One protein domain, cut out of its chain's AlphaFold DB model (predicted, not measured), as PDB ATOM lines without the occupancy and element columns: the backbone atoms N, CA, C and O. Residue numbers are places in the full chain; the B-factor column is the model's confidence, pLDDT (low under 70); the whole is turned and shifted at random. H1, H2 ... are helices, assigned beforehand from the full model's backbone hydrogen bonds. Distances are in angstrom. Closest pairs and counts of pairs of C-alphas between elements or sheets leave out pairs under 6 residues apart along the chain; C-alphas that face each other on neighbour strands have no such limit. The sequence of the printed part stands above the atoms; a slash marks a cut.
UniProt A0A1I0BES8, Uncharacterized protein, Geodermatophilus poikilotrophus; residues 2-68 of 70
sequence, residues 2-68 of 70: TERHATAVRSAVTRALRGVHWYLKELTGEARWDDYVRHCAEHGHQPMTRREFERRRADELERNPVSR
ATOM      1  N   THR A   2     -27.393  22.296  94.199       67.62
ATOM      2  CA  THR A   2     -27.488  23.435  95.139       67.62
ATOM      3  C   THR A   2     -26.249  23.670  96.021       67.62
ATOM      4  O   THR A   2     -25.805  24.807  96.147       67.62
ATOM      5  N   GLU A   3     -25.623  22.618  96.557       67.19
ATOM      6  CA  GLU A   3     -24.434  22.750  97.425       67.19
ATOM      7  C   GLU A   3     -23.191  23.285  96.697       67.19
ATOM      8  O   GLU A   3     -22.438  24.085  97.250       67.19
ATOM      9  N   ARG A   4     -22.993  22.921  95.420       73.88
ATOM     10  CA  ARG A   4     -21.858  23.423  94.621       73.88
ATOM     11  C   ARG A   4     -21.996  24.916  94.322       73.88
ATOM     12  O   ARG A   4     -20.999  25.635  94.347       73.88
ATOM     13  N   HIS A   5     -23.221  25.386  94.085       75.00
ATOM     14  CA  HIS A   5     -23.492  26.805  93.861       75.00
ATOM     15  C   HIS A   5     -23.254  27.633  95.128       75.00
ATOM     16  O   HIS A   5     -22.656  28.703  95.045       75.00
ATOM     17  N   ALA A   6     -23.627  27.116  96.302       77.75
ATOM     18  CA  ALA A   6     -23.394  27.798  97.574       77.75
ATOM     19  C   ALA A   6     -21.893  28.004  97.864       77.75
ATOM     20  O   ALA A   6     -21.484  29.095  98.269       77.75
ATOM     21  N   THR A   7     -21.052  26.995  97.609       84.38
ATOM     22  CA  THR A   7     -19.595  27.110  97.797       84.38
ATOM     23  C   THR A   7     -18.957  28.039  96.763       84.38
ATOM     24  O   THR A   7     -18.108  28.858  97.118       84.38
ATOM     25  N   ALA A   8     -19.400  27.973  95.503       83.94
ATOM     26  CA  ALA A   8     -18.919  28.863  94.448       83.94
ATOM     27  C   ALA A   8     -19.228  30.335  94.766       83.94
ATOM     28  O   ALA A   8     -18.315  31.164  94.760       83.94
ATOM     29  N   VAL A   9     -20.472  30.648  95.147       87.62
ATOM     30  CA  VAL A   9     -20.890  32.000  95.553       87.62
ATOM     31  C   VAL A   9     -20.087  32.476  96.761       87.62
ATOM     32  O   VAL A   9     -19.555  33.582  96.746       87.62
ATOM     33  N   ARG A  10     -19.903  31.627  97.779       91.00
ATOM     34  CA  ARG A  10     -19.102  31.974  98.962       91.00
ATOM     35  C   ARG A  10     -17.648  32.292  98.598       91.00
ATOM     36  O   ARG A  10     -17.096  33.257  99.116       91.00
ATOM     37  N   SER A  11     -17.045  31.535  97.680       90.19
ATOM     38  CA  SER A  11     -15.673  31.782  97.210       90.19
ATOM     39  C   SER A  11     -15.532  33.068  96.384       90.19
ATOM     40  O   SER A  11     -14.510  33.751  96.455       90.19
ATOM     41  N   ALA A  12     -16.563  33.420  95.612       90.25
ATOM     42  CA  ALA A  12     -16.600  34.658  94.848       90.25
ATOM     43  C   ALA A  12     -16.747  35.869  95.781       90.25
ATOM     44  O   ALA A  12     -16.005  36.842  95.652       90.25
ATOM     45  N   VAL A  13     -17.630  35.771  96.781       92.62
ATOM     46  CA  VAL A  13     -17.832  36.810  97.800       92.62
ATOM     47  C   VAL A  13     -16.558  37.048  98.613       92.62
ATOM     48  O   VAL A  13     -16.164  38.197  98.794       92.62
ATOM     49  N   THR A  14     -15.856  36.001  99.061       93.81
ATOM     50  CA  THR A  14     -14.604  36.183  99.821       93.81
ATOM     51  C   THR A  14     -13.498  36.829  98.988       93.81
ATOM     52  O   THR A  14     -12.758  37.665  99.509       93.81
ATOM     53  N   ARG A  15     -13.398  36.504  97.692       90.06
ATOM     54  CA  ARG A  15     -12.476  37.190  96.770       90.06
ATOM     55  C   ARG A  15     -12.832  38.663  96.590       90.06
ATOM     56  O   ARG A  15     -11.938  39.501  96.681       90.06
ATOM     57  N   ALA A  16     -14.109  38.976  96.379       90.56
ATOM     58  CA  ALA A  16     -14.572  40.351  96.218       90.56
ATOM     59  C   ALA A  16     -14.308  41.187  97.481       90.56
ATOM     60  O   ALA A  16     -13.736  42.270  97.389       90.56
ATOM     61  N   LEU A  17     -14.621  40.652  98.666       91.00
ATOM     62  CA  LEU A  17     -14.343  41.313  99.944       91.00
ATOM     63  C   LEU A  17     -12.846  41.562 100.157       91.00
ATOM     64  O   LEU A  17     -12.470  42.625 100.644       91.00
ATOM     65  N   ARG A  18     -11.977  40.626  99.756       88.50
ATOM     66  CA  ARG A  18     -10.520  40.820  99.820       88.50
ATOM     67  C   ARG A  18     -10.053  41.939  98.886       88.50
ATOM     68  O   ARG A  18      -9.206  42.730  99.283       88.50
ATOM     69  N   GLY A  19     -10.621  42.024  97.682       87.94
ATOM     70  CA  GLY A  19     -10.335  43.103  96.732       87.94
ATOM     71  C   GLY A  19     -10.787  44.470  97.244       87.94
ATOM     72  O   GLY A  19     -10.013  45.420  97.212       87.94
ATOM     73  N   VAL A  20     -12.001  44.555  97.796       85.38
ATOM     74  CA  VAL A  20     -12.516  45.783  98.420       85.38
ATOM     75  C   VAL A  20     -11.674  46.176  99.632       85.38
ATOM     76  O   VAL A  20     -11.329  47.341  99.766       85.38
ATOM     77  N   HIS A  21     -11.286  45.227 100.487       82.88
ATOM     78  CA  HIS A  21     -10.409  45.508 101.624       82.88
ATOM     79  C   HIS A  21      -9.040  46.032 101.178       82.88
ATOM     80  O   HIS A  21      -8.554  46.997 101.755       82.88
ATOM     81  N   TRP A  22      -8.441  45.436 100.142       82.75
ATOM     82  CA  TRP A  22      -7.189  45.922  99.557       82.75
ATOM     83  C   TRP A  22      -7.344  47.340  98.993       82.75
ATOM     84  O   TRP A  22      -6.547  48.216  99.310       82.75
ATOM     85  N   TYR A  23      -8.417  47.592  98.239       77.25
ATOM     86  CA  TYR A  23      -8.701  48.910  97.675       77.25
ATOM     87  C   TYR A  23      -8.941  49.961  98.761       77.25
ATOM     88  O   TYR A  23      -8.404  51.056  98.683       77.25
ATOM     89  N   LEU A  24      -9.699  49.629  99.809       73.50
ATOM     90  CA  LEU A  24      -9.928  50.521 100.944       73.50
ATOM     91  C   LEU A  24      -8.644  50.771 101.738       73.50
ATOM     92  O   LEU A  24      -8.390  51.914 102.089       73.50
ATOM     93  N   LYS A  25      -7.816  49.746 101.975       67.69
ATOM     94  CA  LYS A  25      -6.491  49.873 102.611       67.69
ATOM     95  C   LYS A  25      -5.609  50.880 101.865       67.69
ATOM     96  O   LYS A  25      -4.959  51.703 102.514       67.69
ATOM     97  N   GLU A  26      -5.639  50.836 100.535       69.50
ATOM     98  CA  GLU A  26      -4.933  51.779  99.666       69.50
ATOM     99  C   GLU A  26      -5.561  53.184  99.721       69.50
ATOM    100  O   GLU A  26      -4.858  54.177  99.899       69.50
ATOM    101  N   LEU A  27      -6.895  53.272  99.643       65.44
ATOM    102  CA  LEU A  27      -7.634  54.535  99.546       65.44
ATOM    103  C   LEU A  27      -7.660  55.336 100.861       65.44
ATOM    104  O   LEU A  27      -7.546  56.559 100.839       65.44
ATOM    105  N   THR A  28      -7.815  54.678 102.013       64.50
ATOM    106  CA  THR A  28      -7.854  55.338 103.335       64.50
ATOM    107  C   THR A  28      -6.450  55.558 103.907       64.50
ATOM    108  O   THR A  28      -6.229  56.396 104.789       64.50
ATOM    109  N   GLY A  29      -5.455  54.818 103.405       63.38
ATOM    110  CA  GLY A  29      -4.101  54.811 103.951       63.38
ATOM    111  C   GLY A  29      -4.045  54.272 105.384       63.38
ATOM    112  O   GLY A  29      -3.099  54.565 106.112       63.38
ATOM    113  N   GLU A  30      -5.054  53.512 105.812       64.50
ATOM    114  CA  GLU A  30      -5.121  52.850 107.121       64.50
ATOM    115  C   GLU A  30      -4.155  51.650 107.181       64.50
ATOM    116  O   GLU A  30      -3.705  51.249 108.252       64.50
ATOM    117  N   ALA A  31      -3.734  51.147 106.012       73.00
ATOM    118  CA  ALA A  31      -2.633  50.194 105.856       73.00
ATOM    119  C   ALA A  31      -1.285  50.731 106.336       73.00
ATOM    120  O   ALA A  31      -0.433  49.965 106.774       73.00
ATOM    121  N   ARG A  32      -1.093  52.052 106.275       82.19
ATOM    122  CA  ARG A  32       0.244  52.643 106.344       82.19
ATOM    123  C   ARG A  32       0.908  52.504 107.704       82.19
ATOM    124  O   ARG A  32       2.128  52.418 107.758       82.19
ATOM    125  N   TRP A  33       0.133  52.460 108.787       87.81
ATOM    126  CA  TRP A  33       0.694  52.167 110.106       87.81
ATOM    127  C   TRP A  33       1.174  50.719 110.210       87.81
ATOM    128  O   TRP A  33       2.288  50.484 110.665       87.81
ATOM    129  N   ASP A  34       0.356  49.762 109.770       87.62
ATOM    130  CA  ASP A  34       0.716  48.342 109.820       87.62
ATOM    131  C   ASP A  34       1.939  48.069 108.935       87.62
ATOM    132  O   ASP A  34       2.854  47.353 109.337       87.62
ATOM    133  N   ASP A  35       1.988  48.689 107.753       87.94
ATOM    134  CA  ASP A  35       3.123  48.603 106.837       87.94
ATOM    135  C   ASP A  35       4.379  49.267 107.420       87.94
ATOM    136  O   ASP A  35       5.466  48.706 107.300       87.94
ATOM    137  N   TYR A  36       4.243  50.409 108.105       90.25
ATOM    138  CA  TYR A  36       5.345  51.062 108.818       90.25
ATOM    139  C   TYR A  36       5.908  50.173 109.933       90.25
ATOM    140  O   TYR A  36       7.119  49.986 110.017       90.25
ATOM    141  N   VAL A  37       5.044  49.580 110.760       93.00
ATOM    142  CA  VAL A  37       5.472  48.668 111.831       93.00
ATOM    143  C   VAL A  37       6.115  47.409 111.252       93.00
ATOM    144  O   VAL A  37       7.143  46.967 111.764       93.00
ATOM    145  N   ARG A  38       5.560  46.853 110.167       93.19
ATOM    146  CA  ARG A  38       6.153  45.710 109.459       93.19
ATOM    147  C   ARG A  38       7.541  46.055 108.923       93.19
ATOM    148  O   ARG A  38       8.475  45.306 109.175       93.19
ATOM    149  N   HIS A  39       7.691  47.205 108.274       92.94
ATOM    150  CA  HIS A  39       8.982  47.691 107.794       92.94
ATOM    151  C   HIS A  39       9.983  47.876 108.946       92.94
ATOM    152  O   HIS A  39      11.128  47.440 108.861       92.94
ATOM    153  N   CYS A  40       9.545  48.454 110.066       96.00
ATOM    154  CA  CYS A  40      10.359  48.551 111.273       96.00
ATOM    155  C   CYS A  40      10.821  47.172 111.769       96.00
ATOM    156  O   CYS A  40      11.999  47.006 112.072       96.00
ATOM    157  N   ALA A  41       9.935  46.175 111.792       96.06
ATOM    158  CA  ALA A  41      10.278  44.812 112.191       96.06
ATOM    159  C   ALA A  41      11.256  44.134 111.211       96.06
ATOM    160  O   ALA A  41      12.213  43.505 111.652       96.06
ATOM    161  N   GLU A  42      11.051  44.294 109.901       97.19
ATOM    162  CA  GLU A  42      11.912  43.734 108.848       97.19
ATOM    163  C   GLU A  42      13.335  44.313 108.881       97.19
ATOM    164  O   GLU A  42      14.300  43.594 108.623       97.19
ATOM    165  N   HIS A  43      13.478  45.591 109.242       95.06
ATOM    166  CA  HIS A  43      14.763  46.296 109.285       95.06
ATOM    167  C   HIS A  43      15.352  46.456 110.701       95.06
ATOM    168  O   HIS A  43      16.402  47.075 110.866       95.06
ATOM    169  N   GLY A  44      14.702  45.901 111.731       95.38
ATOM    170  CA  GLY A  44      15.169  45.973 113.122       95.38
ATOM    171  C   GLY A  44      15.121  47.379 113.734       95.38
ATOM    172  O   GLY A  44      15.888  47.691 114.645       95.38
ATOM    173  N   HIS A  45      14.249  48.252 113.233       94.56
ATOM    174  CA  HIS A  45      14.028  49.587 113.778       94.56
ATOM    175  C   HIS A  45      12.915  49.575 114.824       94.56
ATOM    176  O   HIS A  45      11.879  48.938 114.642       94.56
ATOM    177  N   GLN A  46      13.086  50.338 115.903       95.88
ATOM    178  CA  GLN A  46      11.996  50.577 116.844       95.88
ATOM    179  C   GLN A  46      10.964  51.509 116.184       95.88
ATOM    180  O   GLN A  46      11.334  52.614 115.772       95.88
ATOM    181  N   PRO A  47       9.682  51.112 116.076       95.62
ATOM    182  CA  PRO A  47       8.659  51.995 115.539       95.62
ATOM    183  C   PRO A  47       8.431  53.191 116.474       95.62
ATOM    184  O   PRO A  47       8.424  53.048 117.700       95.62
ATOM    185  N   MET A  48       8.210  54.369 115.889       95.62
ATOM    186  CA  MET A  48       7.739  55.551 116.613       95.62
ATOM    187  C   MET A  48       6.338  55.307 117.177       95.62
ATOM    188  O   MET A  48       5.640  54.375 116.768       95.62
ATOM    189  N   THR A  49       5.878  56.157 118.093       95.50
ATOM    190  CA  THR A  49       4.522  56.007 118.630       95.50
ATOM    191  C   THR A  49       3.469  56.264 117.551       95.50
ATOM    192  O   THR A  49       3.672  57.060 116.629       95.50
ATOM    193  N   ARG A  50       2.284  55.651 117.691       90.75
ATOM    194  CA  ARG A  50       1.179  55.857 116.735       90.75
ATOM    195  C   ARG A  50       0.843  57.336 116.546       90.75
ATOM    196  O   ARG A  50       0.599  57.782 115.432       90.75
ATOM    197  N   ARG A  51       0.871  58.113 117.632       92.69
ATOM    198  CA  ARG A  51       0.585  59.552 117.599       92.69
ATOM    199  C   ARG A  51       1.615  60.334 116.782       92.69
ATOM    200  O   ARG A  51       1.250  61.279 116.092       92.69
ATOM    201  N   GLU A  52       2.892  59.980 116.879       94.94
ATOM    202  CA  GLU A  52       3.962  60.634 116.115       94.94
ATOM    203  C   GLU A  52       3.863  60.325 114.627       94.94
ATOM    204  O   GLU A  52       4.050  61.225 113.811       94.94
ATOM    205  N   PHE A  53       3.505  59.086 114.287       92.56
ATOM    206  CA  PHE A  53       3.265  58.676 112.908       92.56
ATOM    207  C   PHE A  53       2.158  59.513 112.254       92.56
ATOM    208  O   PHE A  53       2.374  60.100 111.195       92.56
ATOM    209  N   GLU A  54       1.005  59.645 112.916       90.00
ATOM    210  CA  GLU A  54      -0.104  60.453 112.385       90.00
ATOM    211  C   GLU A  54       0.252  61.940 112.295       90.00
ATOM    212  O   GLU A  54      -0.119  62.606 111.330       90.00
ATOM    213  N   ARG A  55       1.020  62.463 113.262       93.56
ATOM    214  CA  ARG A  55       1.500  63.850 113.211       93.56
ATOM    215  C   ARG A  55       2.391  64.084 111.991       93.56
ATOM    216  O   ARG A  55       2.114  64.991 111.219       93.56
ATOM    217  N   ARG A  56       3.401  63.235 111.764       91.62
ATOM    218  CA  ARG A  56       4.285  63.358 110.587       91.62
ATOM    219  C   ARG A  56       3.499  63.275 109.282       91.62
ATOM    220  O   ARG A  56       3.773  64.053 108.374       91.62
ATOM    221  N   ARG A  57       2.503  62.385 109.213       87.00
ATOM    222  CA  ARG A  57       1.608  62.261 108.055       87.00
ATOM    223  C   ARG A  57       0.830  63.554 107.791       87.00
ATOM    224  O   ARG A  57       0.743  63.978 106.641       87.00
ATOM    225  N   ALA A  58       0.265  64.171 108.828       88.12
ATOM    226  CA  ALA A  58      -0.437  65.446 108.697       88.12
ATOM    227  C   ALA A  58       0.513  66.559 108.224       88.12
ATOM    228  O   ALA A  58       0.197  67.268 107.268       88.12
ATOM    229  N   ASP A  59       1.711  66.638 108.809       90.75
ATOM    230  CA  ASP A  59       2.704  67.644 108.429       90.75
ATOM    231  C   ASP A  59       3.170  67.471 106.967       90.75
ATOM    232  O   ASP A  59       3.425  68.443 106.259       90.75
ATOM    233  N   GLU A  60       3.309  66.230 106.484       86.62
ATOM    234  CA  GLU A  60       3.636  65.939 105.081       86.62
ATOM    235  C   GLU A  60       2.534  66.395 104.122       86.62
ATOM    236  O   GLU A  60       2.836  66.950 103.064       86.62
ATOM    237  N   LEU A  61       1.267  66.214 104.503       84.31
ATOM    238  CA  LEU A  61       0.126  66.670 103.711       84.31
ATOM    239  C   LEU A  61       0.069  68.204 103.620       84.31
ATOM    240  O   LEU A  61      -0.227  68.751 102.557       84.31
ATOM    241  N   GLU A  62       0.401  68.904 104.705       84.38
ATOM    242  CA  GLU A  62       0.455  70.370 104.746       84.38
ATOM    243  C   GLU A  62       1.638  70.952 103.949       84.38
ATOM    244  O   GLU A  62       1.545  72.033 103.351       84.38
ATOM    245  N   ARG A  63       2.767  70.234 103.927       85.00
ATOM    246  CA  ARG A  63       3.945  70.596 103.126       85.00
ATOM    247  C   ARG A  63       3.785  70.285 101.640       85.00
ATOM    248  O   ARG A  63       4.592  70.770 100.849       85.00
ATOM    249  N   ASN A  64       2.792  69.487 101.250       80.00
ATOM    250  CA  ASN A  64       2.559  69.150  99.853       80.00
ATOM    251  C   ASN A  64       2.184  70.423  99.064       80.00
ATOM    252  O   ASN A  64       1.138  71.006  99.324       80.00
ATOM    253  N   PRO A  65       2.974  70.871  98.075       72.94
ATOM    254  CA  PRO A  65       2.666  72.090  97.324       72.94
ATOM    255  C   PRO A  65       1.313  72.018  96.594       72.94
ATOM    256  O   PRO A  65       0.674  73.047  96.392       72.94
ATOM    257  N   VAL A  66       0.833  70.810  96.271       74.69
ATOM    258  CA  VAL A  66      -0.480  70.583  95.643       74.69
ATOM    259  C   VAL A  66      -1.639  70.914  96.595       74.69
ATOM    260  O   VAL A  66      -2.705  71.299  96.130       74.69
ATOM    261  N   SER A  67      -1.450  70.827  97.919       65.88
ATOM    262  CA  SER A  67      -2.504  71.162  98.891       65.88
ATOM    263  C   SER A  67      -2.704  72.670  99.082       65.88
ATOM    264  O   SER A  67      -3.669  73.077  99.724       65.88
ATOM    265  N   ARG A  68      -1.820  73.503  98.511       68.25
ATOM    266  CA  ARG A  68      -1.827  74.969  98.654       68.25
ATOM    267  C   ARG A  68      -2.291  75.721  97.407       68.25
ATOM    268  O   ARG A  68      -2.316  76.948  97.433       68.25
TER     269      ARG A  68
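This is residues 2 to 68 of the 70 residues of an uncharacterized protein of Geodermatophilus poikilotrophus (UniProt A0A1I0BES8). Picture one long straight helix, H1, sticking out as an arm from a loose head, where the chain turns a corner into H2, loops round through residues 44 to 49 and comes back as H3, with the tiny H4 at its far end. The contacts in this head are few, and H2 and H3 make a steep, open corner, near each other at Trp 33 and Phe 53, instead of running side by side. The printed part has 67 residues with four named helices, H1, H2, H3 and H4 in that order, and no named strand; its class is all helix. It is extended, with a radius of gyration of the C-alphas of 18.5 A, and its flat outline spans 56 by 36 by 17 A.

Find C-alpha 2 at (-27.488, 23.435, 95.139); from there H1 runs through residues 2 to 28, 38.3 A from first to last C-alpha, and ends at C-alpha 28 at (-7.854, 55.338, 103.335). After a tight link of two residues, look for H2 at residues 31 to 43, 18.2 A long. A short link of six residues leads to H3, residues 50 to 63, 20.3 A long, which begins at C-alpha 50 at (1.179, 55.857, 116.735). One residue further on, across a tight link, H4 takes residues 65 to 68 and ends at C-alpha 68 at (-1.827, 74.969, 98.654).

Start at the end of H1: it is close to H2 but not clearly touching, and the closest C-alphas, those of Lys 25 and Ala 31, are 5.1 A apart. The lines of H1 and H2 are about perpendicular, at 80 degrees. Next compare H2 with H3, which are also close but not clearly touching, with the closest C-alphas, those of Trp 33 and Phe 53, 7.5 A apart. They run opposite ways at a steep tilt of 68 degrees, only just short of about perpendicular. H3 and H4 are close but not clearly touching, with the C-alphas of Leu 61 and Ser 67 closest at 7.1 A. H1 is apart from H3 and H4, and H2 is apart from H4. In H1, H2 and H3 every O i to N i+4 pair is within hydrogen-bond range; H4 is too short for such a pair, but its one O i to N i+3 pair is within range.

Measure from Thr 2 to Arg 68, whose C-alphas are the two farthest apart at 57.7 A. The printed part has no cut and no long link. Residues 2 to 21, 23 to 30 and 58 to 68 stand free. The mean pLDDT of the printed part is 84.8, and you will find values under 70 at residues 2 to 3, 25 to 30 and 67 to 68.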